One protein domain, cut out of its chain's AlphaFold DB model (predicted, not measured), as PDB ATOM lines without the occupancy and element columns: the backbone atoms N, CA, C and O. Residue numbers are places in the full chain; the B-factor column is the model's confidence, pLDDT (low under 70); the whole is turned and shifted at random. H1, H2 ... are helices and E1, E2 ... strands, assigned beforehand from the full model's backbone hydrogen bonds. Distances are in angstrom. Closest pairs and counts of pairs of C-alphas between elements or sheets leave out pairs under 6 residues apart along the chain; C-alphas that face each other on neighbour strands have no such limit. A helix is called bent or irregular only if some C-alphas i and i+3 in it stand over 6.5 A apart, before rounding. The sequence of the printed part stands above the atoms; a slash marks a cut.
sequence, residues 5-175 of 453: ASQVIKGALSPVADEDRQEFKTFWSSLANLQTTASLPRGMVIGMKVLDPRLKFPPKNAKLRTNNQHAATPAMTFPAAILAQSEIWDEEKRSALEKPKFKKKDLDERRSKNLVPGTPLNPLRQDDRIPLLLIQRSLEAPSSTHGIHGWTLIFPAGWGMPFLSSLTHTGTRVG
ATOM      1  N   ALA A   5     -52.299 -15.366 -11.916       92.69
ATOM      2  CA  ALA A   5     -50.856 -15.555 -12.091       92.69
ATOM      3  C   ALA A   5     -50.404 -15.298 -13.541       92.69
ATOM      4  O   ALA A   5     -49.329 -14.745 -13.764       92.69
ATOM      5  N   SER A   6     -51.246 -15.640 -14.517       92.06
ATOM      6  CA  SER A   6     -50.995 -15.404 -15.941       92.06
ATOM      7  C   SER A   6     -50.902 -13.910 -16.275       92.06
ATOM      8  O   SER A   6     -49.964 -13.474 -16.945       92.06
ATOM      9  N   GLN A   7     -51.813 -13.096 -15.738       91.50
ATOM     10  CA  GLN A   7     -51.821 -11.644 -15.941       91.50
ATOM     11  C   GLN A   7     -50.620 -10.962 -15.281       91.50
ATOM     12  O   GLN A   7     -50.109  -9.977 -15.823       91.50
ATOM     13  N   VAL A   8     -50.163 -11.490 -14.140       93.19
ATOM     14  CA  VAL A   8     -48.952 -11.024 -13.451       93.19
ATOM     15  C   VAL A   8     -47.716 -11.288 -14.306       93.19
ATOM     16  O   VAL A   8     -46.968 -10.355 -14.587       93.19
ATOM     17  N   ILE A   9     -47.531 -12.521 -14.795       93.56
ATOM     18  CA  ILE A   9     -46.383 -12.877 -15.649       93.56
ATOM     19  C   ILE A   9     -46.360 -12.032 -16.921       93.56
ATOM     20  O   ILE A   9     -45.326 -11.461 -17.261       93.56
ATOM     21  N   LYS A  10     -47.510 -11.882 -17.584       92.19
ATOM     22  CA  LYS A  10     -47.621 -11.052 -18.789       92.19
ATOM     23  C   LYS A  10     -47.361  -9.565 -18.530       92.19
ATOM     24  O   LYS A  10     -46.908  -8.849 -19.420       92.19
ATOM     25  N   GLY A  11     -47.704  -9.079 -17.338       91.06
ATOM     26  CA  GLY A  11     -47.490  -7.689 -16.943       91.06
ATOM     27  C   GLY A  11     -46.031  -7.387 -16.601       91.06
ATOM     28  O   GLY A  11     -45.496  -6.362 -17.034       91.06
ATOM     29  N   ALA A  12     -45.408  -8.291 -15.839       93.12
ATOM     30  CA  ALA A  12     -44.063  -8.143 -15.296       93.12
ATOM     31  C   ALA A  12     -42.954  -8.470 -16.301       93.12
ATOM     32  O   ALA A  12     -41.902  -7.836 -16.261       93.12
ATOM     33  N   LEU A  13     -43.172  -9.435 -17.199       94.31
ATOM     34  CA  LEU A  13     -42.162  -9.874 -18.157       94.31
ATOM     35  C   LEU A  13     -42.429  -9.302 -19.549       94.31
ATOM     36  O   LEU A  13     -43.569  -9.051 -19.942       94.31
ATOM     37  N   SER A  14     -41.358  -9.072 -20.304       92.94
ATOM     38  CA  SER A  14     -41.427  -8.631 -21.698       92.94
ATOM     39  C   SER A  14     -40.528  -9.530 -22.544       92.94
ATOM     40  O   SER A  14     -39.315  -9.521 -22.317       92.94
ATOM     41  N   PRO A  15     -41.088 -10.331 -23.469       93.00
ATOM     42  CA  PRO A  15     -40.284 -11.168 -24.344       93.00
ATOM     43  C   PRO A  15     -39.449 -10.308 -25.292       93.00
ATOM     44  O   PRO A  15     -39.782  -9.151 -25.565       93.00
ATOM     45  N   VAL A  16     -38.353 -10.878 -25.784       91.56
ATOM     46  CA  VAL A  16     -37.523 -10.240 -26.812       91.56
ATOM     47  C   VAL A  16     -38.338 -10.105 -28.109       91.56
ATOM     48  O   VAL A  16     -39.135 -10.978 -28.439       91.56
ATOM     49  N   ALA A  17     -38.164  -8.995 -28.834       82.12
ATOM     50  CA  ALA A  17     -38.902  -8.730 -30.076       82.12
ATOM     51  C   ALA A  17     -38.541  -9.694 -31.224       82.12
ATOM     52  O   ALA A  17     -39.369  -9.943 -32.089       82.12
ATOM     53  N   ASP A  18     -37.329 -10.247 -31.180       78.50
ATOM     54  CA  ASP A  18     -36.717 -11.178 -32.142       78.50
ATOM     55  C   ASP A  18     -37.207 -12.633 -31.984       78.50
ATOM     56  O   ASP A  18     -36.517 -13.596 -32.296       78.50
ATOM     57  N   GLU A  19     -38.371 -12.820 -31.366       80.31
ATOM     58  CA  GLU A  19     -38.926 -14.139 -31.095       80.31
ATOM     59  C   GLU A  19     -39.875 -14.520 -32.230       80.31
ATOM     60  O   GLU A  19     -41.012 -14.052 -32.265       80.31
ATOM     61  N   ASP A  20     -39.418 -15.355 -33.164       82.12
ATOM     62  CA  ASP A  20     -40.157 -15.680 -34.394       82.12
ATOM     63  C   ASP A  20     -41.116 -16.867 -34.281       82.12
ATOM     64  O   ASP A  20     -42.004 -17.022 -35.125       82.12
ATOM     65  N   ARG A  21     -41.016 -17.656 -33.206       88.00
ATOM     66  CA  ARG A  21     -41.862 -18.837 -32.978       88.00
ATOM     67  C   ARG A  21     -43.345 -18.448 -32.911       88.00
ATOM     68  O   ARG A  21     -43.785 -17.748 -31.993       88.00
ATOM     69  N   GLN A  22     -44.140 -18.917 -33.875       86.06
ATOM     70  CA  GLN A  22     -45.568 -18.586 -33.982       86.06
ATOM     71  C   GLN A  22     -46.372 -19.140 -32.800       86.06
ATOM     72  O   GLN A  22     -47.265 -18.470 -32.273       86.06
ATOM     73  N   GLU A  23     -46.011 -20.332 -32.327       86.44
ATOM     74  CA  GLU A  23     -46.592 -20.988 -31.158       86.44
ATOM     75  C   GLU A  23     -46.373 -20.141 -29.904       86.44
ATOM     76  O   GLU A  23     -47.292 -19.961 -29.103       86.44
ATOM     77  N   PHE A  24     -45.182 -19.548 -29.765       89.50
ATOM     78  CA  PHE A  24     -44.874 -18.655 -28.654       89.50
ATOM     79  C   PHE A  24     -45.688 -17.361 -28.727       89.50
ATOM     80  O   PHE A  24     -46.273 -16.955 -27.723       89.50
ATOM     81  N   LYS A  25     -45.782 -16.720 -29.901       88.25
ATOM     82  CA  LYS A  25     -46.604 -15.505 -30.082       88.25
ATOM     83  C   LYS A  25     -48.070 -15.778 -29.734       88.25
ATOM     84  O   LYS A  25     -48.691 -14.996 -29.006       88.25
ATOM     85  N   THR A  26     -48.594 -16.916 -30.186       87.75
ATOM     86  CA  THR A  26     -49.959 -17.370 -29.889       87.75
ATOM     87  C   THR A  26     -50.154 -17.574 -28.386       87.75
ATOM     88  O   THR A  26     -51.043 -16.951 -27.799       87.75
ATOM     89  N   PHE A  27     -49.265 -18.333 -27.737       89.62
ATOM     90  CA  PHE A  27     -49.260 -18.544 -26.286       89.62
ATOM     91  C   PHE A  27     -49.187 -17.227 -25.495       89.62
ATOM     92  O   PHE A  27     -49.992 -16.952 -24.606       89.62
ATOM     93  N   TRP A  28     -48.230 -16.363 -25.830       90.44
ATOM     94  CA  TRP A  28     -48.012 -15.109 -25.116       90.44
ATOM     95  C   TRP A  28     -49.217 -14.172 -25.244       90.44
ATOM     96  O   TRP A  28     -49.595 -13.467 -24.299       90.44
ATOM     97  N   SER A  29     -49.875 -14.176 -26.406       87.62
ATOM     98  CA  SER A  29     -51.109 -13.423 -26.623       87.62
ATOM     99  C   SER A  29     -52.263 -13.949 -25.757       87.62
ATOM    100  O   SER A  29     -52.942 -13.136 -25.113       87.62
ATOM    101  N   SER A  30     -52.406 -15.275 -25.632       86.75
ATOM    102  CA  SER A  30     -53.491 -15.932 -24.892       86.75
ATOM    103  C   SER A  30     -53.396 -15.719 -23.380       86.75
ATOM    104  O   SER A  30     -54.422 -15.551 -22.720       86.75
ATOM    105  N   LEU A  31     -52.181 -15.571 -22.836       86.25
ATOM    106  CA  LEU A  31     -51.916 -15.410 -21.399       86.25
ATOM    107  C   LEU A  31     -52.662 -14.232 -20.732       86.25
ATOM    108  O   LEU A  31     -52.921 -14.270 -19.533       86.25
ATOM    109  N   ALA A  32     -53.056 -13.196 -21.491       83.00
ATOM    110  CA  ALA A  32     -53.891 -12.109 -20.950       83.00
ATOM    111  C   ALA A  32     -55.313 -12.576 -20.623       83.00
ATOM    112  O   ALA A  32     -55.886 -12.119 -19.640       83.00
ATOM    113  N   ASN A  33     -55.867 -13.452 -21.458       83.25
ATOM    114  CA  ASN A  33     -57.272 -13.849 -21.435       83.25
ATOM    115  C   ASN A  33     -57.505 -15.133 -20.623       83.25
ATOM    116  O   ASN A  33     -58.650 -15.466 -20.331       83.25
ATOM    117  N   LEU A  34     -56.438 -15.839 -20.233       83.50
ATOM    118  CA  LEU A  34     -56.522 -17.016 -19.373       83.50
ATOM    119  C   LEU A  34     -57.008 -16.626 -17.970       83.50
ATOM    120  O   LEU A  34     -56.287 -15.982 -17.208       83.50
ATOM    121  N   GLN A  35     -58.230 -17.038 -17.625       82.19
ATOM    122  CA  GLN A  35     -58.818 -16.827 -16.294       82.19
ATOM    123  C   GLN A  35     -58.157 -17.700 -15.223       82.19
ATOM    124  O   GLN A  35     -58.028 -17.292 -14.071       82.19
ATOM    125  N   THR A  36     -57.734 -18.904 -15.602       85.19
ATOM    126  CA  THR A  36     -57.033 -19.847 -14.732       85.19
ATOM    127  C   THR A  36     -55.951 -20.575 -15.517       85.19
ATOM    128  O   THR A  36     -56.055 -20.761 -16.725       85.19
ATOM    129  N   THR A  37     -54.901 -20.997 -14.823       87.56
ATOM    130  CA  THR A  37     -53.846 -21.863 -15.372       87.56
ATOM    131  C   THR A  37     -54.260 -23.334 -15.422       87.56
ATOM    132  O   THR A  37     -53.558 -24.136 -16.032       87.56
ATOM    133  N   ALA A  38     -55.405 -23.682 -14.825       86.00
ATOM    134  CA  ALA A  38     -55.998 -25.018 -14.888       86.00
ATOM    135  C   ALA A  38     -56.434 -25.414 -16.307       86.00
ATOM    136  O   ALA A  38     -56.486 -26.593 -16.629       86.00
ATOM    137  N   SER A  39     -56.750 -24.433 -17.162       85.31
ATOM    138  CA  SER A  39     -57.187 -24.681 -18.541       85.31
ATOM    139  C   SER A  39     -56.039 -25.057 -19.478       85.31
ATOM    140  O   SER A  39     -56.278 -25.359 -20.644       85.31
ATOM    141  N   LEU A  40     -54.794 -24.964 -19.008       87.75
ATOM    142  CA  LEU A  40     -53.620 -25.378 -19.758       87.75
ATOM    143  C   LEU A  40     -53.254 -26.824 -19.406       87.75
ATOM    144  O   LEU A  40     -53.453 -27.240 -18.262       87.75
ATOM    145  N   PRO A  41     -52.664 -27.576 -20.350       89.31
ATOM    146  CA  PRO A  41     -52.148 -28.910 -20.080       89.31
ATOM    147  C   PRO A  41     -51.197 -28.934 -18.875       89.31
ATOM    148  O   PRO A  41     -50.353 -28.046 -18.699       89.31
ATOM    149  N   ARG A  42     -51.338 -29.969 -18.043       88.50
ATOM    150  CA  ARG A  42     -50.545 -30.142 -16.821       88.50
ATOM    151  C   ARG A  42     -49.067 -30.287 -17.168       88.50
ATOM    152  O   ARG A  42     -48.720 -31.050 -18.065       88.50
ATOM    153  N   GLY A  43     -48.202 -29.564 -16.462       91.12
ATOM    154  CA  GLY A  43     -46.755 -29.661 -16.669       91.12
ATOM    155  C   GLY A  43     -46.269 -29.105 -18.011       91.12
ATOM    156  O   GLY A  43     -45.135 -29.368 -18.397       91.12
ATOM    157  N   MET A  44     -47.098 -28.337 -18.728       92.25
ATOM    158  CA  MET A  44     -46.699 -27.687 -19.975       92.25
ATOM    159  C   MET A  44     -45.481 -26.785 -19.748       92.25
ATOM    160  O   MET A  44     -45.508 -25.899 -18.889       92.25
ATOM    161  N   VAL A  45     -44.424 -27.008 -20.531       94.81
ATOM    162  CA  VAL A  45     -43.157 -26.272 -20.462       94.81
ATOM    163  C   VAL A  45     -43.082 -25.269 -21.606       94.81
ATOM    164  O   VAL A  45     -43.311 -25.617 -22.764       94.81
ATOM    165  N   ILE A  46     -42.732 -24.028 -21.282       94.06
ATOM    166  CA  ILE A  46     -42.532 -22.944 -22.237       94.06
ATOM    167  C   ILE A  46     -41.152 -22.337 -22.005       94.06
ATOM    168  O   ILE A  46     -40.879 -21.780 -20.942       94.06
ATOM    169  N   GLY A  47     -40.288 -22.416 -23.008       94.81
ATOM    170  CA  GLY A  47     -39.012 -21.719 -23.023       94.81
ATOM    171  C   GLY A  47     -39.137 -20.364 -23.706       94.81
ATOM    172  O   GLY A  47     -39.697 -20.251 -24.797       94.81
ATOM    173  N   MET A  48     -38.628 -19.314 -23.066       92.94
ATOM    174  CA  MET A  48     -38.680 -17.960 -23.620       92.94
ATOM    175  C   MET A  48     -37.457 -17.139 -23.239       92.94
ATOM    176  O   MET A  48     -36.830 -17.385 -22.210       92.94
ATOM    177  N   LYS A  49     -37.153 -16.131 -24.054       94.31
ATOM    178  CA  LYS A  49     -36.172 -15.098 -23.721       94.31
ATOM    179  C   LYS A  49     -36.902 -13.824 -23.344       94.31
ATOM    180  O   LYS A  49     -37.738 -13.335 -24.106       94.31
ATOM    181  N   VAL A  50     -36.574 -13.273 -22.184       95.12
ATOM    182  CA  VAL A  50     -37.151 -12.014 -21.707       95.12
ATOM    183  C   VAL A  50     -36.081 -10.959 -21.532       95.12
ATOM    184  O   VAL A  50     -34.915 -11.255 -21.291       95.12
ATOM    185  N   LEU A  51     -36.495  -9.710 -21.652       94.69
ATOM    186  CA  LEU A  51     -35.682  -8.568 -21.270       94.69
ATOM    187  C   LEU A  51     -35.611  -8.461 -19.744       94.69
ATOM    188  O   LEU A  51     -36.480  -8.986 -19.040       94.69
ATOM    189  N   ASP A  52     -34.619  -7.724 -19.242       94.62
ATOM    190  CA  ASP A  52     -34.530  -7.391 -17.820       94.62
ATOM    191  C   ASP A  52     -35.873  -6.815 -17.310       94.62
ATOM    192  O   ASP A  52     -36.314  -5.748 -17.767       94.62
ATOM    193  N   PRO A  53     -36.542  -7.487 -16.347       93.81
ATOM    194  CA  PRO A  53     -37.860  -7.078 -15.864       93.81
ATOM    195  C   PRO A  53     -37.841  -5.715 -15.155       93.81
ATOM    196  O   PRO A  53     -38.900  -5.123 -14.926       93.81
ATOM    197  N   ARG A  54     -36.660  -5.189 -14.808       93.69
ATOM    198  CA  ARG A  54     -36.483  -3.862 -14.209       93.69
ATOM    199  C   ARG A  54     -36.608  -2.734 -15.229       93.69
ATOM    200  O   ARG A  54     -36.866  -1.604 -14.826       93.69
ATOM    201  N   LEU A  55     -36.494  -2.987 -16.537       92.62
ATOM    202  CA  LEU A  55     -36.629  -1.935 -17.562       92.62
ATOM    203  C   LEU A  55     -38.039  -1.323 -17.582       92.62
ATOM    204  O   LEU A  55     -38.196  -0.109 -17.715       92.62
ATOM    205  N   LYS A  56     -39.064  -2.150 -17.349       90.00
ATOM    206  CA  LYS A  56     -40.484  -1.756 -17.342       90.00
ATOM    207  C   LYS A  56     -41.040  -1.469 -15.939       90.00
ATOM    208  O   LYS A  56     -42.248  -1.436 -15.733       90.00
ATOM    209  N   PHE A  57     -40.175  -1.288 -14.946       87.88
ATOM    210  CA  PHE A  57     -40.615  -1.050 -13.573       87.88
ATOM    211  C   PHE A  57     -41.237   0.356 -13.392       87.88
ATOM    212  O   PHE A  57     -40.676   1.306 -13.944       87.88
ATOM    213  N   PRO A  58     -42.315   0.546 -12.607       88.88
ATOM    214  CA  PRO A  58     -43.132  -0.486 -11.971       88.88
ATOM    215  C   PRO A  58     -44.047  -1.187 -12.994       88.88
ATOM    216  O   PRO A  58     -44.731  -0.518 -13.777       88.88
ATOM    217  N   PRO A  59     -44.092  -2.530 -13.002       89.69
ATOM    218  CA  PRO A  59     -44.932  -3.259 -13.938       89.69
ATOM    219  C   PRO A  59     -46.415  -3.108 -13.593       89.69
ATOM    220  O   PRO A  59     -46.811  -2.991 -12.435       89.69
ATOM    221  N   LYS A  60     -47.255  -3.157 -14.627       87.75
ATOM    222  CA  LYS A  60     -48.716  -3.156 -14.504       87.75
ATOM    223  C   LYS A  60     -49.252  -4.505 -14.959       87.75
ATOM    224  O   LYS A  60     -48.821  -5.015 -15.993       87.75
ATOM    225  N   ASN A  61     -50.213  -5.052 -14.217       86.31
ATOM    226  CA  ASN A  61     -50.887  -6.293 -14.596       86.31
ATOM    227  C   ASN A  61     -51.534  -6.177 -15.977       86.31
ATOM    228  O   ASN A  61     -52.110  -5.139 -16.320       86.31
ATOM    229  N   ALA A  62     -51.476  -7.262 -16.749       83.56
ATOM    230  CA  ALA A  62     -52.205  -7.335 -18.005       83.56
ATOM    231  C   ALA A  62     -53.715  -7.234 -17.733       83.56
ATOM    232  O   ALA A  62     -54.262  -7.971 -16.909       83.56
ATOM    233  N   LYS A  63     -54.389  -6.306 -18.417       82.56
ATOM    234  CA  LYS A  63     -55.846  -6.166 -18.344       82.56
ATOM    235  C   LYS A  63     -56.511  -7.213 -19.237       82.56
ATOM    236  O   LYS A  63     -56.032  -7.473 -20.342       82.56
ATOM    237  N   LEU A  64     -57.621  -7.776 -18.760       74.12
ATOM    238  CA  LEU A  64     -58.490  -8.632 -19.567       74.12
ATOM    239  C   LEU A  64     -59.019  -7.824 -20.757       74.12
ATOM    240  O   LEU A  64     -59.482  -6.695 -20.585       74.12
ATOM    241  N   ARG A  65     -58.951  -8.391 -21.963       68.56
ATOM    242  CA  ARG A  65     -59.580  -7.789 -23.142       68.56
ATOM    243  C   ARG A  65     -61.060  -8.169 -23.132       68.56
ATOM    244  O   ARG A  65     -61.416  -9.244 -23.591       68.56
ATOM    245  N   THR A  66     -61.912  -7.305 -22.590       61.62
ATOM    246  CA  THR A  66     -63.373  -7.514 -22.534       61.62
ATOM    247  C   THR A  66     -64.101  -7.112 -23.820       61.62
ATOM    248  O   THR A  66     -65.308  -7.284 -23.906       61.62
ATOM    249  N   ASN A  67     -63.396  -6.565 -24.818       50.94
ATOM    250  CA  ASN A  67     -64.013  -5.751 -25.869       50.94
ATOM    251  C   ASN A  67     -64.289  -6.448 -27.213       50.94
ATOM    252  O   ASN A  67     -64.480  -5.753 -28.203       50.94
ATOM    253  N   ASN A  68     -64.337  -7.782 -27.281       49.19
ATOM    254  CA  ASN A  68     -64.678  -8.471 -28.530       49.19
ATOM    255  C   ASN A  68     -65.999  -9.238 -28.395       49.19
ATOM    256  O   ASN A  68     -66.104 -10.175 -27.611       49.19
ATOM    257  N   GLN A  69     -66.958  -8.892 -29.260       47.69
ATOM    258  CA  GLN A  69     -68.173  -9.655 -29.606       47.69
ATOM    259  C   GLN A  69     -67.871 -11.035 -30.230       47.69
ATOM    260  O   GLN A  69     -68.769 -11.768 -30.633       47.69
ATOM    261  N   HIS A  70     -66.600 -11.418 -30.287       47.47
ATOM    262  CA  HIS A  70     -66.175 -12.782 -30.515       47.47
ATOM    263  C   HIS A  70     -65.759 -13.334 -29.165       47.47
ATOM    264  O   HIS A  70     -64.744 -12.897 -28.613       47.47
ATOM    265  N   ALA A  71     -66.558 -14.271 -28.640       44.22
ATOM    266  CA  ALA A  71     -66.129 -15.175 -27.585       44.22
ATOM    267  C   ALA A  71     -64.685 -15.553 -27.904       44.22
ATOM    268  O   ALA A  71     -64.433 -16.093 -28.982       44.22
ATOM    269  N   ALA A  72     -63.741 -15.136 -27.053       47.75
ATOM    270  CA  ALA A  72     -62.341 -15.434 -27.269       47.75
ATOM    271  C   ALA A  72     -62.274 -16.945 -27.434       47.75
ATOM    272  O   ALA A  72     -62.498 -17.669 -26.466       47.75
ATOM    273  N   THR A  73     -62.058 -17.410 -28.668       48.28
ATOM    274  CA  THR A  73     -61.791 -18.813 -28.931       48.28
ATOM    275  C   THR A  73     -60.661 -19.119 -27.965       48.28
ATOM    276  O   THR A  73     -59.653 -18.398 -28.010       48.28
ATOM    277  N   PRO A  74     -60.844 -20.030 -26.992       53.25
ATOM    278  CA  PRO A  74     -59.767 -20.354 -26.084       53.25
ATOM    279  C   PRO A  74     -58.656 -20.817 -27.007       53.25
ATOM    280  O   PRO A  74     -58.804 -21.836 -27.677       53.25
ATOM    281  N   ALA A  75     -57.617 -19.995 -27.164       55.16
ATOM    282  CA  ALA A  75     -56.476 -20.346 -27.977       55.16
ATOM    283  C   ALA A  75     -55.851 -21.521 -27.237       55.16
ATOM    284  O   ALA A  75     -55.080 -21.325 -26.294       55.16
ATOM    285  N   MET A  76     -56.305 -22.726 -27.587       62.22
ATOM    286  CA  MET A  76     -55.835 -23.980 -27.042       62.22
ATOM    287  C   MET A  76     -54.388 -24.059 -27.476       62.22
ATOM    288  O   MET A  76     -54.061 -24.441 -28.595       62.22
ATOM    289  N   THR A  77     -53.519 -23.543 -26.618       70.81
ATOM    290  CA  THR A  77     -52.095 -23.602 -26.854       70.81
ATOM    291  C   THR A  77     -51.713 -25.013 -26.469       70.81
ATOM    292  O   THR A  77     -51.667 -25.350 -25.285       70.81
ATOM    293  N   PHE A  78     -51.537 -25.857 -27.476       81.56
ATOM    294  CA  PHE A  78     -51.120 -27.227 -27.255       81.56
ATOM    295  C   PHE A  78     -49.631 -27.282 -26.897       81.56
ATOM    296  O   PHE A  78     -48.860 -26.409 -27.312       81.56
ATOM    297  N   PRO A  79     -49.204 -28.293 -26.126       86.50
ATOM    298  CA  PRO A  79     -47.794 -28.508 -25.859       86.50
ATOM    299  C   PRO A  79     -47.088 -28.844 -27.173       86.50
ATOM    300  O   PRO A  79     -47.493 -29.761 -27.884       86.50
ATOM    301  N   ALA A  80     -46.029 -28.105 -27.488       87.56
ATOM    302  CA  ALA A  80     -45.208 -28.328 -28.669       87.56
ATOM    303  C   ALA A  80     -43.732 -28.328 -28.269       87.56
ATOM    304  O   ALA A  80     -43.307 -27.503 -27.457       87.56
ATOM    305  N   ALA A  81     -42.932 -29.213 -28.869       90.12
ATOM    306  CA  ALA A  81     -41.495 -29.288 -28.593       90.12
ATOM    307  C   ALA A  81     -40.786 -27.950 -28.874       90.12
ATOM    308  O   ALA A  81     -39.943 -27.518 -28.094       90.12
ATOM    309  N   ILE A  82     -41.205 -27.249 -29.936       90.44
ATOM    310  CA  ILE A  82     -40.698 -25.924 -30.331       90.44
ATOM    311  C   ILE A  82     -40.952 -24.873 -29.236       90.44
ATOM    312  O   ILE A  82     -40.102 -24.023 -28.965       90.44
ATOM    313  N   LEU A  83     -42.100 -24.951 -28.556       89.88
ATOM    314  CA  LEU A  83     -42.455 -24.040 -27.469       89.88
ATOM    315  C   LEU A  83     -41.614 -24.291 -26.209       89.88
ATOM    316  O   LEU A  83     -41.316 -23.350 -25.477       89.88
ATOM    317  N   ALA A  84     -41.194 -25.536 -25.973       92.31
ATOM    318  CA  ALA A  84     -40.383 -25.921 -24.819       92.31
ATOM    319  C   ALA A  84     -38.882 -25.596 -24.973       92.31
ATOM    320  O   ALA A  84     -38.143 -25.671 -23.991       92.31
ATOM    321  N   GLN A  85     -38.419 -25.214 -26.170       91.94
ATOM    322  CA  GLN A  85     -37.014 -24.871 -26.419       91.94
ATOM    323  C   GLN A  85     -36.566 -23.677 -25.567       91.94
ATOM    324  O   GLN A  85     -37.188 -22.611 -25.595       91.94
ATOM    325  N   SER A  86     -35.465 -23.849 -24.831       92.44
ATOM    326  CA  SER A  86     -34.869 -22.819 -23.980       92.44
ATOM    327  C   SER A  86     -33.350 -22.930 -23.960       92.44
ATOM    328  O   SER A  86     -32.798 -24.026 -23.922       92.44
ATOM    329  N   GLU A  87     -32.684 -21.780 -23.920       93.00
ATOM    330  CA  GLU A  87     -31.225 -21.672 -23.826       93.00
ATOM    331  C   GLU A  87     -30.712 -21.708 -22.385       93.00
ATOM    332  O   GLU A  87     -29.521 -21.553 -22.154       93.00
ATOM    333  N   ILE A  88     -31.588 -21.894 -21.395       92.62
ATOM    334  CA  ILE A  88     -31.176 -21.930 -19.984       92.62
ATOM    335  C   ILE A  88     -30.207 -23.084 -19.673       92.62
ATOM    336  O   ILE A  88     -29.466 -23.023 -18.695       92.62
ATOM    337  N   TRP A  89     -30.232 -24.129 -20.503       93.44
ATOM    338  CA  TRP A  89     -29.379 -25.311 -20.397       93.44
ATOM    339  C   TRP A  89     -27.972 -25.095 -20.965       93.44
ATOM    340  O   TRP A  89     -27.089 -25.901 -20.704       93.44
ATOM    341  N   ASP A  90     -27.769 -24.021 -21.728       94.62
ATOM    342  CA  ASP A  90     -26.480 -23.660 -22.307       94.62
ATOM    343  C   ASP A  90     -25.600 -23.002 -21.232       94.62
ATOM    344  O   ASP A  90     -25.935 -21.951 -20.671       94.62
ATOM    345  N   GLU A  91     -24.486 -23.653 -20.904       94.06
ATOM    346  CA  GLU A  91     -23.586 -23.216 -19.841       94.06
ATOM    347  C   GLU A  91     -22.884 -21.895 -20.158       94.06
ATOM    348  O   GLU A  91     -22.755 -21.054 -19.265       94.06
ATOM    349  N   GLU A  92     -22.490 -21.665 -21.410       94.38
ATOM    350  CA  GLU A  92     -21.806 -20.435 -21.816       94.38
ATOM    351  C   GLU A  92     -22.747 -19.235 -21.675       94.38
ATOM    352  O   GLU A  92     -22.408 -18.221 -21.053       94.38
ATOM    353  N   LYS A  93     -23.986 -19.382 -22.164       90.75
ATOM    354  CA  LYS A  93     -25.020 -18.341 -22.051       90.75
ATOM    355  C   LYS A  93     -25.421 -18.084 -20.603       90.75
ATOM    356  O   LYS A  93     -25.641 -16.936 -20.218       90.75
ATOM    357  N   ARG A  94     -25.504 -19.134 -19.781       92.50
ATOM    358  CA  ARG A  94     -25.813 -19.013 -18.349       92.50
ATOM    359  C   ARG A  94     -24.688 -18.323 -17.581       92.50
ATOM    360  O   ARG A  94     -24.984 -17.484 -16.733       92.50
ATOM    361  N   SER A  95     -23.432 -18.633 -17.899       91.06
ATOM    362  CA  SER A  95     -22.257 -18.031 -17.258       91.06
ATOM    363  C   SER A  95     -22.134 -16.547 -17.597       91.06
ATOM    364  O   SER A  95     -21.893 -15.726 -16.714       91.06
ATOM    365  N   ALA A  96     -22.427 -16.161 -18.843       92.19
ATOM    366  CA  ALA A  96     -22.490 -14.753 -19.240       92.19
ATOM    367  C   ALA A  96     -23.568 -13.948 -18.483       92.19
ATOM    368  O   ALA A  96     -23.464 -12.728 -18.367       92.19
ATOM    369  N   LEU A  97     -24.596 -14.623 -17.951       92.50
ATOM    370  CA  LEU A  97     -25.731 -14.033 -17.234       92.50
ATOM    371  C   LEU A  97     -25.698 -14.299 -15.721       92.50
ATOM    372  O   LEU A  97     -26.730 -14.162 -15.056       92.50
ATOM    373  N   GLU A  98     -24.537 -14.660 -15.162       90.44
ATOM    374  CA  GLU A  98     -24.393 -14.953 -13.731       90.44
ATOM    375  C   GLU A  98     -24.796 -13.759 -12.858       90.44
ATOM    376  O   GLU A  98     -25.378 -13.941 -11.789       90.44
ATOM    377  N   LYS A  99     -24.533 -12.530 -13.319       91.00
ATOM    378  CA  LYS A  99     -24.928 -11.286 -12.649       91.00
ATOM    379  C   LYS A  99     -25.546 -10.313 -13.654       91.00
ATOM    380  O   LYS A  99     -25.075 -10.247 -14.786       91.00
ATOM    381  N   PRO A 100     -26.553  -9.520 -13.244       92.25
ATOM    382  CA  PRO A 100     -27.090  -8.471 -14.099       92.25
ATOM    383  C   PRO A 100     -25.998  -7.472 -14.476       92.25
ATOM    384  O   PRO A 100     -25.291  -6.966 -13.599       92.25
ATOM    385  N   LYS A 101     -25.894  -7.161 -15.766       90.88
ATOM    386  CA  LYS A 101     -24.851  -6.282 -16.298       90.88
ATOM    387  C   LYS A 101     -25.001  -4.848 -15.802       90.88
ATOM    388  O   LYS A 101     -24.016  -4.212 -15.437       90.88
ATOM    389  N   PHE A 102     -26.237  -4.352 -15.753       91.38
ATOM    390  CA  PHE A 102     -26.554  -3.020 -15.239       91.38
ATOM    391  C   PHE A 102     -27.002  -3.068 -13.778       91.38
ATOM    392  O   PHE A 102     -27.890  -3.845 -13.385       91.38
ATOM    393  N   LYS A 103     -26.413  -2.187 -12.962       91.88
ATOM    394  CA  LYS A 103     -26.836  -1.986 -11.576       91.88
ATOM    395  C   LYS A 103     -28.115  -1.160 -11.545       91.88
ATOM    396  O   LYS A 103     -28.468  -0.453 -12.486       91.88
ATOM    397  N   LYS A 104     -28.807  -1.206 -10.405       90.44
ATOM    398  CA  LYS A 104     -30.013  -0.399 -10.182       90.44
ATOM    399  C   LYS A 104     -29.740   1.100 -10.387       90.44
ATOM    400  O   LYS A 104     -30.522   1.757 -11.057       90.44
ATOM    401  N   LYS A 105     -28.601   1.598  -9.886       93.19
ATOM    402  CA  LYS A 105     -28.167   2.994 -10.058       93.19
ATOM    403  C   LYS A 105     -28.109   3.401 -11.535       93.19
ATOM    404  O   LYS A 105     -28.625   4.455 -11.878       93.19
ATOM    405  N   ASP A 106     -27.545   2.552 -12.389       93.44
ATOM    406  CA  ASP A 106     -27.375   2.845 -13.817       93.44
ATOM    407  C   ASP A 106     -28.737   2.910 -14.529       93.44
ATOM    408  O   ASP A 106     -28.988   3.789 -15.352       93.44
ATOM    409  N   LEU A 107     -29.656   2.005 -14.170       92.25
ATOM    410  CA  LEU A 107     -31.029   2.017 -14.681       92.25
ATOM    411  C   LEU A 107     -31.818   3.237 -14.189       92.25
ATOM    412  O   LEU A 107     -32.589   3.812 -14.959       92.25
ATOM    413  N   ASP A 108     -31.629   3.644 -12.936       91.31
ATOM    414  CA  ASP A 108     -32.281   4.819 -12.350       91.31
ATOM    415  C   ASP A 108     -31.748   6.124 -12.965       91.31
ATOM    416  O   ASP A 108     -32.537   6.999 -13.318       91.31
ATOM    417  N   GLU A 109     -30.440   6.223 -13.217       93.31
ATOM    418  CA  GLU A 109     -29.839   7.339 -13.961       93.31
ATOM    419  C   GLU A 109     -30.358   7.395 -15.405       93.31
ATOM    420  O   GLU A 109     -30.622   8.458 -15.971       93.31
ATOM    421  N   ARG A 110     -30.560   6.233 -16.026       92.50
ATOM    422  CA  ARG A 110     -31.158   6.168 -17.357       92.50
ATOM    423  C   ARG A 110     -32.615   6.636 -17.349       92.50
ATOM    424  O   ARG A 110     -33.035   7.320 -18.276       92.50
ATOM    425  N   ARG A 111     -33.375   6.308 -16.299       91.06
ATOM    426  CA  ARG A 111     -34.761   6.773 -16.110       91.06
ATOM    427  C   ARG A 111     -34.830   8.272 -15.857       91.06
ATOM    428  O   ARG A 111     -35.750   8.905 -16.363       91.06
ATOM    429  N   SER A 112     -33.876   8.845 -15.122       89.69
ATOM    430  CA  SER A 112     -33.856  10.287 -14.842       89.69
ATOM    431  C   SER A 112     -33.576  11.132 -16.086       89.69
ATOM    432  O   SER A 112     -33.932  12.303 -16.113       89.69
ATOM    433  N   LYS A 113     -32.967  10.542 -17.126       91.44
ATOM    434  CA  LYS A 113     -32.747  11.184 -18.433       91.44
ATOM    435  C   LYS A 113     -33.990  11.178 -19.336       91.44
ATOM    436  O   LYS A 113     -33.985  11.852 -20.361       91.44
ATOM    437  N   ASN A 114     -35.048  10.433 -18.996       90.00
ATOM    438  CA  ASN A 114     -36.292  10.460 -19.766       90.00
ATOM    439  C   ASN A 114     -37.021  11.795 -19.556       90.00
ATOM    440  O   ASN A 114     -37.234  12.216 -18.424       90.00
ATOM    441  N   LEU A 115     -37.479  12.410 -20.651       87.25
ATOM    442  CA  LEU A 115     -38.183  13.699 -20.624       87.25
ATOM    443  C   LEU A 115     -39.477  13.659 -19.791       87.25
ATOM    444  O   LEU A 115     -39.831  14.636 -19.139       87.25
ATOM    445  N   VAL A 116     -40.184  12.525 -19.820       87.31
ATOM    446  CA  VAL A 116     -41.456  12.332 -19.114       87.31
ATOM    447  C   VAL A 116     -41.250  11.385 -17.926       87.31
ATOM    448  O   VAL A 116     -40.951  10.199 -18.142       87.31
ATOM    449  N   PRO A 117     -41.455  11.859 -16.680       83.81
ATOM    450  CA  PRO A 117     -41.396  11.020 -15.488       83.81
ATOM    451  C   PRO A 117     -42.336   9.814 -15.580       83.81
ATOM    452  O   PRO A 117     -43.476   9.919 -16.025       83.81
ATOM    453  N   GLY A 118     -41.861   8.644 -15.146       81.56
ATOM    454  CA  GLY A 118     -42.651   7.405 -15.134       81.56
ATOM    455  C   GLY A 118     -42.713   6.648 -16.468       81.56
ATOM    456  O   GLY A 118     -43.332   5.584 -16.528       81.56
ATOM    457  N   THR A 119     -42.052   7.141 -17.518       87.50
ATOM    458  CA  THR A 119     -41.926   6.418 -18.794       87.50
ATOM    459  C   THR A 119     -40.986   5.214 -18.636       87.50
ATOM    460  O   THR A 119     -39.881   5.384 -18.109       87.50
ATOM    461  N   PRO A 120     -41.384   4.001 -19.073       88.06
ATOM    462  CA  PRO A 120     -40.519   2.823 -19.016       88.06
ATOM    463  C   PRO A 120     -39.295   2.981 -19.927       88.06
ATOM    464  O   PRO A 120     -39.318   3.727 -20.905       88.06
ATOM    465  N   LEU A 121     -38.217   2.263 -19.612       89.62
ATOM    466  CA  LEU A 121     -37.010   2.274 -20.433       89.62
ATOM    467  C   LEU A 121     -37.212   1.440 -21.700       89.62
ATOM    468  O   LEU A 121     -37.660   0.296 -21.634       89.62
ATOM    469  N   ASN A 122     -36.813   1.990 -22.848       89.06
ATOM    470  CA  ASN A 122     -36.734   1.224 -24.090       89.06
ATOM    471  C   ASN A 122     -35.531   0.269 -24.033       89.06
ATOM    472  O   ASN A 122     -34.457   0.694 -23.619       89.06
ATOM    473  N   PRO A 123     -35.639  -0.994 -24.453       91.00
ATOM    474  CA  PRO A 123     -34.496  -1.904 -24.441       91.00
ATOM    475  C   PRO A 123     -33.409  -1.462 -25.434       91.00
ATOM    476  O   PRO A 123     -33.700  -1.113 -26.578       91.00
ATOM    477  N   LEU A 124     -32.148  -1.489 -25.004       91.19
ATOM    478  CA  LEU A 124     -30.960  -1.297 -25.840       91.19
ATOM    479  C   LEU A 124     -30.355  -2.646 -26.223       91.19
ATOM    480  O   LEU A 124     -30.593  -3.665 -25.584       91.19
ATOM    481  N   ARG A 125     -29.477  -2.644 -27.232       88.06
ATOM    482  CA  ARG A 125     -28.699  -3.839 -27.609       88.06
ATOM    483  C   ARG A 125     -27.779  -4.342 -26.493       88.06
ATOM    484  O   ARG A 125     -27.410  -5.507 -26.506       88.06
ATOM    485  N   GLN A 126     -27.386  -3.458 -25.577       89.25
ATOM    486  CA  GLN A 126     -26.490  -3.780 -24.468       89.25
ATOM    487  C   GLN A 126     -27.212  -4.381 -23.258       89.25
ATOM    488  O   GLN A 126     -26.512  -4.904 -22.391       89.25
ATOM    489  N   ASP A 127     -28.547  -4.261 -23.193       92.38
ATOM    490  CA  ASP A 127     -29.375  -4.781 -22.102       92.38
ATOM    491  C   ASP A 127     -29.456  -6.313 -22.163       92.38
ATOM    492  O   ASP A 127     -29.464  -6.916 -23.241       92.38
ATOM    493  N   ASP A 128     -29.531  -6.939 -20.989       92.75
ATOM    494  CA  ASP A 128     -29.502  -8.393 -20.859       92.75
ATOM    495  C   ASP A 128     -30.785  -9.049 -21.393       92.75
ATOM    496  O   ASP A 128     -31.909  -8.582 -21.171       92.75
ATOM    497  N   ARG A 129     -30.602 -10.181 -22.078       93.75
ATOM    498  CA  ARG A 129     -31.672 -11.050 -22.583       93.75
ATOM    499  C   ARG A 129     -31.577 -12.378 -21.855       93.75
ATOM    500  O   ARG A 129     -30.636 -13.134 -22.061       93.75
ATOM    501  N   ILE A 130     -32.542 -12.637 -20.991       94.81
ATOM    502  CA  ILE A 130     -32.488 -13.715 -20.014       94.81
ATOM    503  C   ILE A 130     -33.318 -14.890 -20.539       94.81
ATOM    504  O   ILE A 130     -34.530 -14.731 -20.724       94.81
ATOM    505  N   PRO A 131     -32.713 -16.066 -20.784       95.06
ATOM    506  CA  PRO A 131     -33.474 -17.270 -21.063       95.06
ATOM    507  C   PRO A 131     -34.144 -17.763 -19.777       95.06
ATOM    508  O   PRO A 131     -33.531 -17.799 -18.709       95.06
ATOM    509  N   LEU A 132     -35.413 -18.150 -19.878       94.69
ATOM    510  CA  LEU A 132     -36.179 -18.704 -18.768       94.69
ATOM    511  C   LEU A 132     -37.042 -19.881 -19.214       94.69
ATOM    512  O   LEU A 132     -37.366 -20.035 -20.396       94.69
ATOM    513  N   LEU A 133     -37.431 -20.699 -18.241       96.06
ATOM    514  CA  LEU A 133     -38.473 -21.707 -18.392       96.06
ATOM    515  C   LEU A 133     -39.678 -21.318 -17.547       96.06
ATOM    516  O   LEU A 133     -39.563 -20.981 -16.367       96.06
ATOM    517  N   LEU A 134     -40.843 -21.399 -18.167       95.62
ATOM    518  CA  LEU A 134     -42.135 -21.236 -17.541       95.62
ATOM    519  C   LEU A 134     -42.855 -22.583 -17.598       95.62
ATOM    520  O   LEU A 134     -43.147 -23.084 -18.677       95.62
ATOM    521  N   ILE A 135     -43.129 -23.174 -16.439       95.88
ATOM    522  CA  ILE A 135     -43.752 -24.497 -16.328       95.88
ATOM    523  C   ILE A 135     -45.115 -24.344 -15.663       95.88
ATOM    524  O   ILE A 135     -45.214 -23.778 -14.569       95.88
ATOM    525  N   GLN A 136     -46.166 -24.847 -16.304       93.38
ATOM    526  CA  GLN A 136     -47.487 -24.940 -15.690       93.38
ATOM    527  C   GLN A 136     -47.387 -25.871 -14.478       93.38
ATOM    528  O   GLN A 136     -46.908 -27.000 -14.583       93.38
ATOM    529  N   ARG A 137     -47.798 -25.379 -13.308       92.50
ATOM    530  CA  ARG A 137     -47.803 -26.156 -12.068       92.50
ATOM    531  C   ARG A 137     -49.227 -26.313 -11.578       92.50
ATOM    532  O   ARG A 137     -49.909 -25.319 -11.338       92.50
ATOM    533  N   SER A 138     -49.617 -27.559 -11.350       91.50
ATOM    534  CA  SER A 138     -50.887 -27.915 -10.740       91.50
ATOM    535  C   SER A 138     -50.651 -28.669  -9.437       91.50
ATOM    536  O   SER A 138     -49.844 -29.595  -9.408       91.50
ATOM    537  N   LEU A 139     -51.307 -28.241  -8.361       90.19
ATOM    538  CA  LEU A 139     -51.429 -28.992  -7.116       90.19
ATOM    539  C   LEU A 139     -52.881 -29.436  -7.015       90.19
ATOM    540  O   LEU A 139     -53.748 -28.616  -6.733       90.19
ATOM    541  N   GLU A 140     -53.154 -30.700  -7.286       86.12
ATOM    542  CA  GLU A 140     -54.498 -31.261  -7.201       86.12
ATOM    543  C   GLU A 140     -54.404 -32.772  -7.022       86.12
ATOM    544  O   GLU A 140     -53.522 -33.408  -7.601       86.12
ATOM    545  N   ALA A 141     -55.326 -33.345  -6.256       77.12
ATOM    546  CA  ALA A 141     -55.570 -34.779  -6.315       77.12
ATOM    547  C   ALA A 141     -56.381 -35.098  -7.591       77.12
ATOM    548  O   ALA A 141     -57.237 -34.290  -7.972       77.12
ATOM    549  N   PRO A 142     -56.159 -36.251  -8.252       67.56
ATOM    550  CA  PRO A 142     -56.746 -36.581  -9.560       67.56
ATOM    551  C   PRO A 142     -58.285 -36.609  -9.585       67.56
ATOM    552  O   PRO A 142     -58.876 -36.477 -10.653       67.56
ATOM    553  N   SER A 143     -58.935 -36.713  -8.423       64.38
ATOM    554  CA  SER A 143     -60.392 -36.693  -8.236       64.38
ATOM    555  C   SER A 143     -60.924 -35.411  -7.570       64.38
ATOM    556  O   SER A 143     -62.121 -35.302  -7.303       64.38
ATOM    557  N   SER A 144     -60.063 -34.426  -7.289       70.56
ATOM    558  CA  SER A 144     -60.442 -33.219  -6.544       70.56
ATOM    559  C   SER A 144     -60.737 -32.023  -7.446       70.56
ATOM    560  O   SER A 144     -60.018 -31.736  -8.397       70.56
ATOM    561  N   THR A 145     -61.766 -31.262  -7.083       72.31
ATOM    562  CA  THR A 145     -62.107 -29.973  -7.708       72.31
ATOM    563  C   THR A 145     -61.394 -28.785  -7.052       72.31
ATOM    564  O   THR A 145     -61.486 -27.661  -7.540       72.31
ATOM    565  N   HIS A 146     -60.660 -29.017  -5.958       79.50
ATOM    566  CA  HIS A 146     -60.016 -27.989  -5.130       79.50
ATOM    567  C   HIS A 146     -58.547 -27.736  -5.515       79.50
ATOM    568  O   HIS A 146     -57.719 -27.394  -4.671       79.50
ATOM    569  N   GLY A 147     -58.213 -27.914  -6.795       86.69
ATOM    570  CA  GLY A 147     -56.860 -27.737  -7.304       86.69
ATOM    571  C   GLY A 147     -56.350 -26.298  -7.182       86.69
ATOM    572  O   GLY A 147     -57.065 -25.324  -7.426       86.69
ATOM    573  N   ILE A 148     -55.075 -26.153  -6.831       91.38
ATOM    574  CA  ILE A 148     -54.370 -24.873  -6.849       91.38
ATOM    575  C   ILE A 148     -53.396 -24.880  -8.019       91.38
ATOM    576  O   ILE A 148     -52.424 -25.633  -8.056       91.38
ATOM    577  N   HIS A 149     -53.625 -23.969  -8.956       92.44
ATOM    578  CA  HIS A 149     -52.874 -23.906 -10.203       92.44
ATOM    579  C   HIS A 149     -52.013 -22.645 -10.274       92.44
ATOM    580  O   HIS A 149     -52.302 -21.605  -9.666       92.44
ATOM    581  N   GLY A 150     -50.925 -22.711 -11.028       93.88
ATOM    582  CA  GLY A 150     -50.076 -21.566 -11.284       93.88
ATOM    583  C   GLY A 150     -48.916 -21.888 -12.204       93.88
ATOM    584  O   GLY A 150     -48.991 -22.741 -13.082       93.88
ATOM    585  N   TRP A 151     -47.834 -21.158 -11.983       94.62
ATOM    586  CA  TRP A 151     -46.650 -21.173 -12.818       94.62
ATOM    587  C   TRP A 151     -45.409 -21.353 -11.954       94.62
ATOM    588  O   TRP A 151     -45.314 -20.761 -10.875       94.62
ATOM    589  N   THR A 152     -44.457 -22.132 -12.454       96.25
ATOM    590  CA  THR A 152     -43.089 -22.206 -11.943       96.25
ATOM    591  C   THR A 152     -42.185 -21.485 -12.932       96.25
ATOM    592  O   THR A 152     -42.195 -21.801 -14.119       96.25
ATOM    593  N   LEU A 153     -41.436 -20.504 -12.443       95.62
ATOM    594  CA  LEU A 153     -40.461 -19.744 -13.218       95.62
ATOM    595  C   LEU A 153     -39.064 -20.241 -12.848       95.62
ATOM    596  O   LEU A 153     -38.725 -20.266 -11.666       95.62
ATOM    597  N   ILE A 154     -38.270 -20.611 -13.848       96.12
ATOM    598  CA  ILE A 154     -36.867 -21.001 -13.691       96.12
ATOM    599  C   ILE A 154     -36.024 -20.036 -14.521       96.12
ATOM    600  O   ILE A 154     -36.283 -19.845 -15.708       96.12
ATOM    601  N   PHE A 155     -35.033 -19.420 -13.888       94.88
ATOM    602  CA  PHE A 155     -34.140 -18.422 -14.475       94.88
ATOM    603  C   PHE A 155     -32.743 -18.521 -13.820       94.88
ATOM    604  O   PHE A 155     -32.618 -19.154 -12.767       94.88
ATOM    605  N   PRO A 156     -31.687 -17.920 -14.405       95.06
ATOM    606  CA  PRO A 156     -30.328 -17.976 -13.855       95.06
ATOM    607  C   PRO A 156     -30.196 -17.328 -12.462       95.06
ATOM    608  O   PRO A 156     -30.866 -16.341 -12.154       95.06
ATOM    609  N   ALA A 157     -29.297 -17.851 -11.621       92.19
ATOM    610  CA  ALA A 157     -29.245 -17.559 -10.180       92.19
ATOM    611  C   ALA A 157     -29.105 -16.064  -9.812       92.19
ATOM    612  O   ALA A 157     -29.748 -15.606  -8.864       92.19
ATOM    613  N   GLY A 158     -28.342 -15.271 -10.574       92.88
ATOM    614  CA  GLY A 158     -28.148 -13.837 -10.301       92.88
ATOM    615  C   GLY A 158     -29.380 -12.954 -10.482       92.88
ATOM    616  O   GLY A 158     -29.365 -11.781 -10.104       92.88
ATOM    617  N   TRP A 159     -30.459 -13.497 -11.046       94.81
ATOM    618  CA  TRP A 159     -31.650 -12.740 -11.421       94.81
ATOM    619  C   TRP A 159     -32.784 -12.803 -10.389       94.81
ATOM    620  O   TRP A 159     -33.839 -12.207 -10.604       94.81
ATOM    621  N   GLY A 160     -32.566 -13.427  -9.225       94.50
ATOM    622  CA  GLY A 160     -33.579 -13.551  -8.169       94.50
ATOM    623  C   GLY A 160     -34.230 -12.224  -7.763       94.50
ATOM    624  O   GLY A 160     -35.447 -12.070  -7.869       94.50
ATOM    625  N   MET A 161     -33.431 -11.234  -7.349       93.56
ATOM    626  CA  MET A 161     -33.953  -9.940  -6.884       93.56
ATOM    627  C   MET A 161     -34.623  -9.099  -7.987       93.56
ATOM    628  O   MET A 161     -35.715  -8.579  -7.731       93.56
ATOM    629  N   PRO A 162     -34.056  -8.966  -9.208       94.31
ATOM    630  CA  PRO A 162     -34.744  -8.329 -10.332       94.31
ATOM    631  C   PRO A 162     -36.151  -8.883 -10.581       94.31
ATOM    632  O   PRO A 162     -37.114  -8.114 -10.589       94.31
ATOM    633  N   PHE A 163     -36.297 -10.208 -10.692       95.12
ATOM    634  CA  PHE A 163     -37.600 -10.834 -10.927       95.12
ATOM    635  C   PHE A 163     -38.533 -10.693  -9.724       95.12
ATOM    636  O   PHE A 163     -39.695 -10.327  -9.901       95.12
ATOM    637  N   LEU A 164     -38.040 -10.921  -8.503       94.00
ATOM    638  CA  LEU A 164     -38.851 -10.809  -7.289       94.00
ATOM    639  C   LEU A 164     -39.417  -9.394  -7.120       94.00
ATOM    640  O   LEU A 164     -40.604  -9.236  -6.833       94.00
ATOM    641  N   SER A 165     -38.599  -8.363  -7.341       92.44
ATOM    642  CA  SER A 165     -39.041  -6.968  -7.233       92.44
ATOM    643  C   SER A 165     -40.137  -6.626  -8.248       92.44
ATOM    644  O   SER A 165     -41.164  -6.063  -7.867       92.44
ATOM    645  N   SER A 166     -39.994  -7.031  -9.513       93.06
ATOM    646  CA  SER A 166     -41.017  -6.786 -10.534       93.06
ATOM    647  C   SER A 166     -42.297  -7.594 -10.294       93.06
ATOM    648  O   SER A 166     -43.392  -7.057 -10.442       93.06
ATOM    649  N   LEU A 167     -42.196  -8.854  -9.862       93.75
ATOM    650  CA  LEU A 167     -43.366  -9.703  -9.593       93.75
ATOM    651  C   LEU A 167     -44.133  -9.304  -8.326       93.75
ATOM    652  O   LEU A 167     -45.313  -9.598  -8.210       93.75
ATOM    653  N   THR A 168     -43.494  -8.660  -7.352       93.12
ATOM    654  CA  THR A 168     -44.173  -8.217  -6.119       93.12
ATOM    655  C   THR A 168     -44.910  -6.893  -6.310       93.12
ATOM    656  O   THR A 168     -46.003  -6.709  -5.774       93.12
ATOM    657  N   HIS A 169     -44.386  -5.999  -7.156       91.31
ATOM    658  CA  HIS A 169     -45.000  -4.694  -7.432       91.31
ATOM    659  C   HIS A 169     -46.342  -4.776  -8.174       91.31
ATOM    660  O   HIS A 169     -47.102  -3.811  -8.180       91.31
ATOM    661  N   THR A 170     -46.692  -5.931  -8.739       87.56
ATOM    662  CA  THR A 170     -48.006  -6.186  -9.346       87.56
ATOM    663  C   THR A 170     -49.130  -6.453  -8.333       87.56
ATOM    664  O   THR A 170     -50.250  -6.778  -8.736       87.56
ATOM    665  N   GLY A 171     -48.859  -6.340  -7.027       87.38
ATOM    666  CA  GLY A 171     -49.810  -6.654  -5.953       87.38
ATOM    667  C   GLY A 171     -49.837  -8.138  -5.573       87.38
ATOM    668  O   GLY A 171     -50.769  -8.601  -4.913       87.38
ATOM    669  N   THR A 172     -48.833  -8.906  -6.002       91.94
ATOM    670  CA  THR A 172     -48.683 -10.316  -5.640       91.94
ATOM    671  C   THR A 172     -48.101 -10.429  -4.236       91.94
ATOM    672  O   THR A 172     -47.094  -9.803  -3.915       91.94
ATOM    673  N   ARG A 173     -48.729 -11.252  -3.394       93.31
ATOM    674  CA  ARG A 173     -48.230 -11.555  -2.049       93.31
ATOM    675  C   ARG A 173     -47.233 -12.708  -2.102       93.31
ATOM    676  O   ARG A 173     -47.429 -13.661  -2.855       93.31
ATOM    677  N   VAL A 174     -46.187 -12.618  -1.288       94.50
ATOM    678  CA  VAL A 174     -45.174 -13.669  -1.142       94.50
ATOM    679  C   VAL A 174     -45.614 -14.624  -0.034       94.50
ATOM    680  O   VAL A 174     -46.005 -14.175   1.039       94.50
ATOM    681  N   GLY A 175     -45.577 -15.930  -0.308       94.56
ATOM    682  CA  GLY A 175     -45.823 -16.987   0.678       94.56
ATOM    683  C   GLY A 175     -44.536 -17.741   1.004       94.56
ATOM    684  O   GLY A 175     -43.688 -17.914   0.126       94.56
TER     685      GLY A 175
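AT A GLANCE: This is residues 5 to 175 of the 453 residues of the protein "POPLD domain-containing protein" of Rhizopogon vesiculosus (UniProt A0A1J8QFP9). A small, strongly twisted sheet of three strands has short helices set about it and long loops making up much of the rest. H2 and H3 lie by the E1 edge, H1 lies by E3, and H6 folds back after E3 to meet H1; the tip of the E2 and E3 hairpin, residues 141 to 146, sticks out at one end, and residues 112 to 117, of which 112 belongs to H5, stick out at the other. The printed part has 171 residues, with six named helices and three named strands in the order H1 H2 E1 H3 H4 H5 E2 E3 H6, and the sheet order E1 - E2 - E3 is antiparallel throughout. The class is mixed, helices and strands, with under half of the residues in named elements; the whole is compact, with a radius of gyration of the C-alphas of 17.0 A and spans of 53 by 41 by 35 A.

IN THESE COORDINATES: H1, residues 5 to 12, begins at C-alpha 5 (-50.856, -15.555, -12.091) and is 10.6 A long. H2 is residues 22 to 30, 12.3 A. E1 is residues 45 to 51, 19.2 A. H3 is residues 81 to 84, 5.2 A, and H4 is residues 91 to 96, 8.6 A. H5 is residues 104 to 112, 12.3 A. E2, residues 129 to 139, is 30.8 A long and begins at C-alpha 129 (-31.672, -11.050, -22.583). E3 is residues 148 to 154, 19.2 A. H6, residues 157 to 168, is 18.1 A long, ends at C-alpha 168 (-44.173, -8.217, -6.119), and is irregular: C-alphas 158 and 161 are 7.8 A apart.

HOW THE PARTS SIT: E2 is the inner strand. E1 and E2 are antiparallel at 143 degrees, with N 48 and O 132 3.0 A apart, within hydrogen-bond range. E2 and E3 form a hairpin, antiparallel at 155 degrees, with N 135 and O 152 2.9 A apart, within that range. H3 is on the sheet, at the sheet's level with a height of 1.5 A; its closest C-alphas to E1 are those of Ala 84 and Ile 46, 4.5 A apart. H2 and H3 only just touch, with 3 pairs of C-alphas within 8 A, the closest being Phe 24 and Leu 83 at 6.0 A. H1 only grazes the sheet, with residues 5 to 9. H6 is not on the sheet but touches H1 with residues 166 to 167 alone, about perpendicular at 76 degrees; the closest C-alphas are those of Ala 12 and Ser 166, 5.8 A apart. H4 only grazes the sheet, with residues 93 to 94, and H5 is not on it. Every O i to N i+4 pair is within hydrogen-bond range in H1, H2, H4 and H5, and 6 of 8 are in H6; H3 is too short for such a pair.

THE WHOLE: The C-alphas farthest apart, those of Leu 115 and Ser 143, are 56.4 A apart. The printed part has no cut. The links H2 to E1, E1 to H3 and H5 to E2 are long. The mean pLDDT of the printed part is 87.2; residues 65 to 76 and 142 to 143 of the model are under 70.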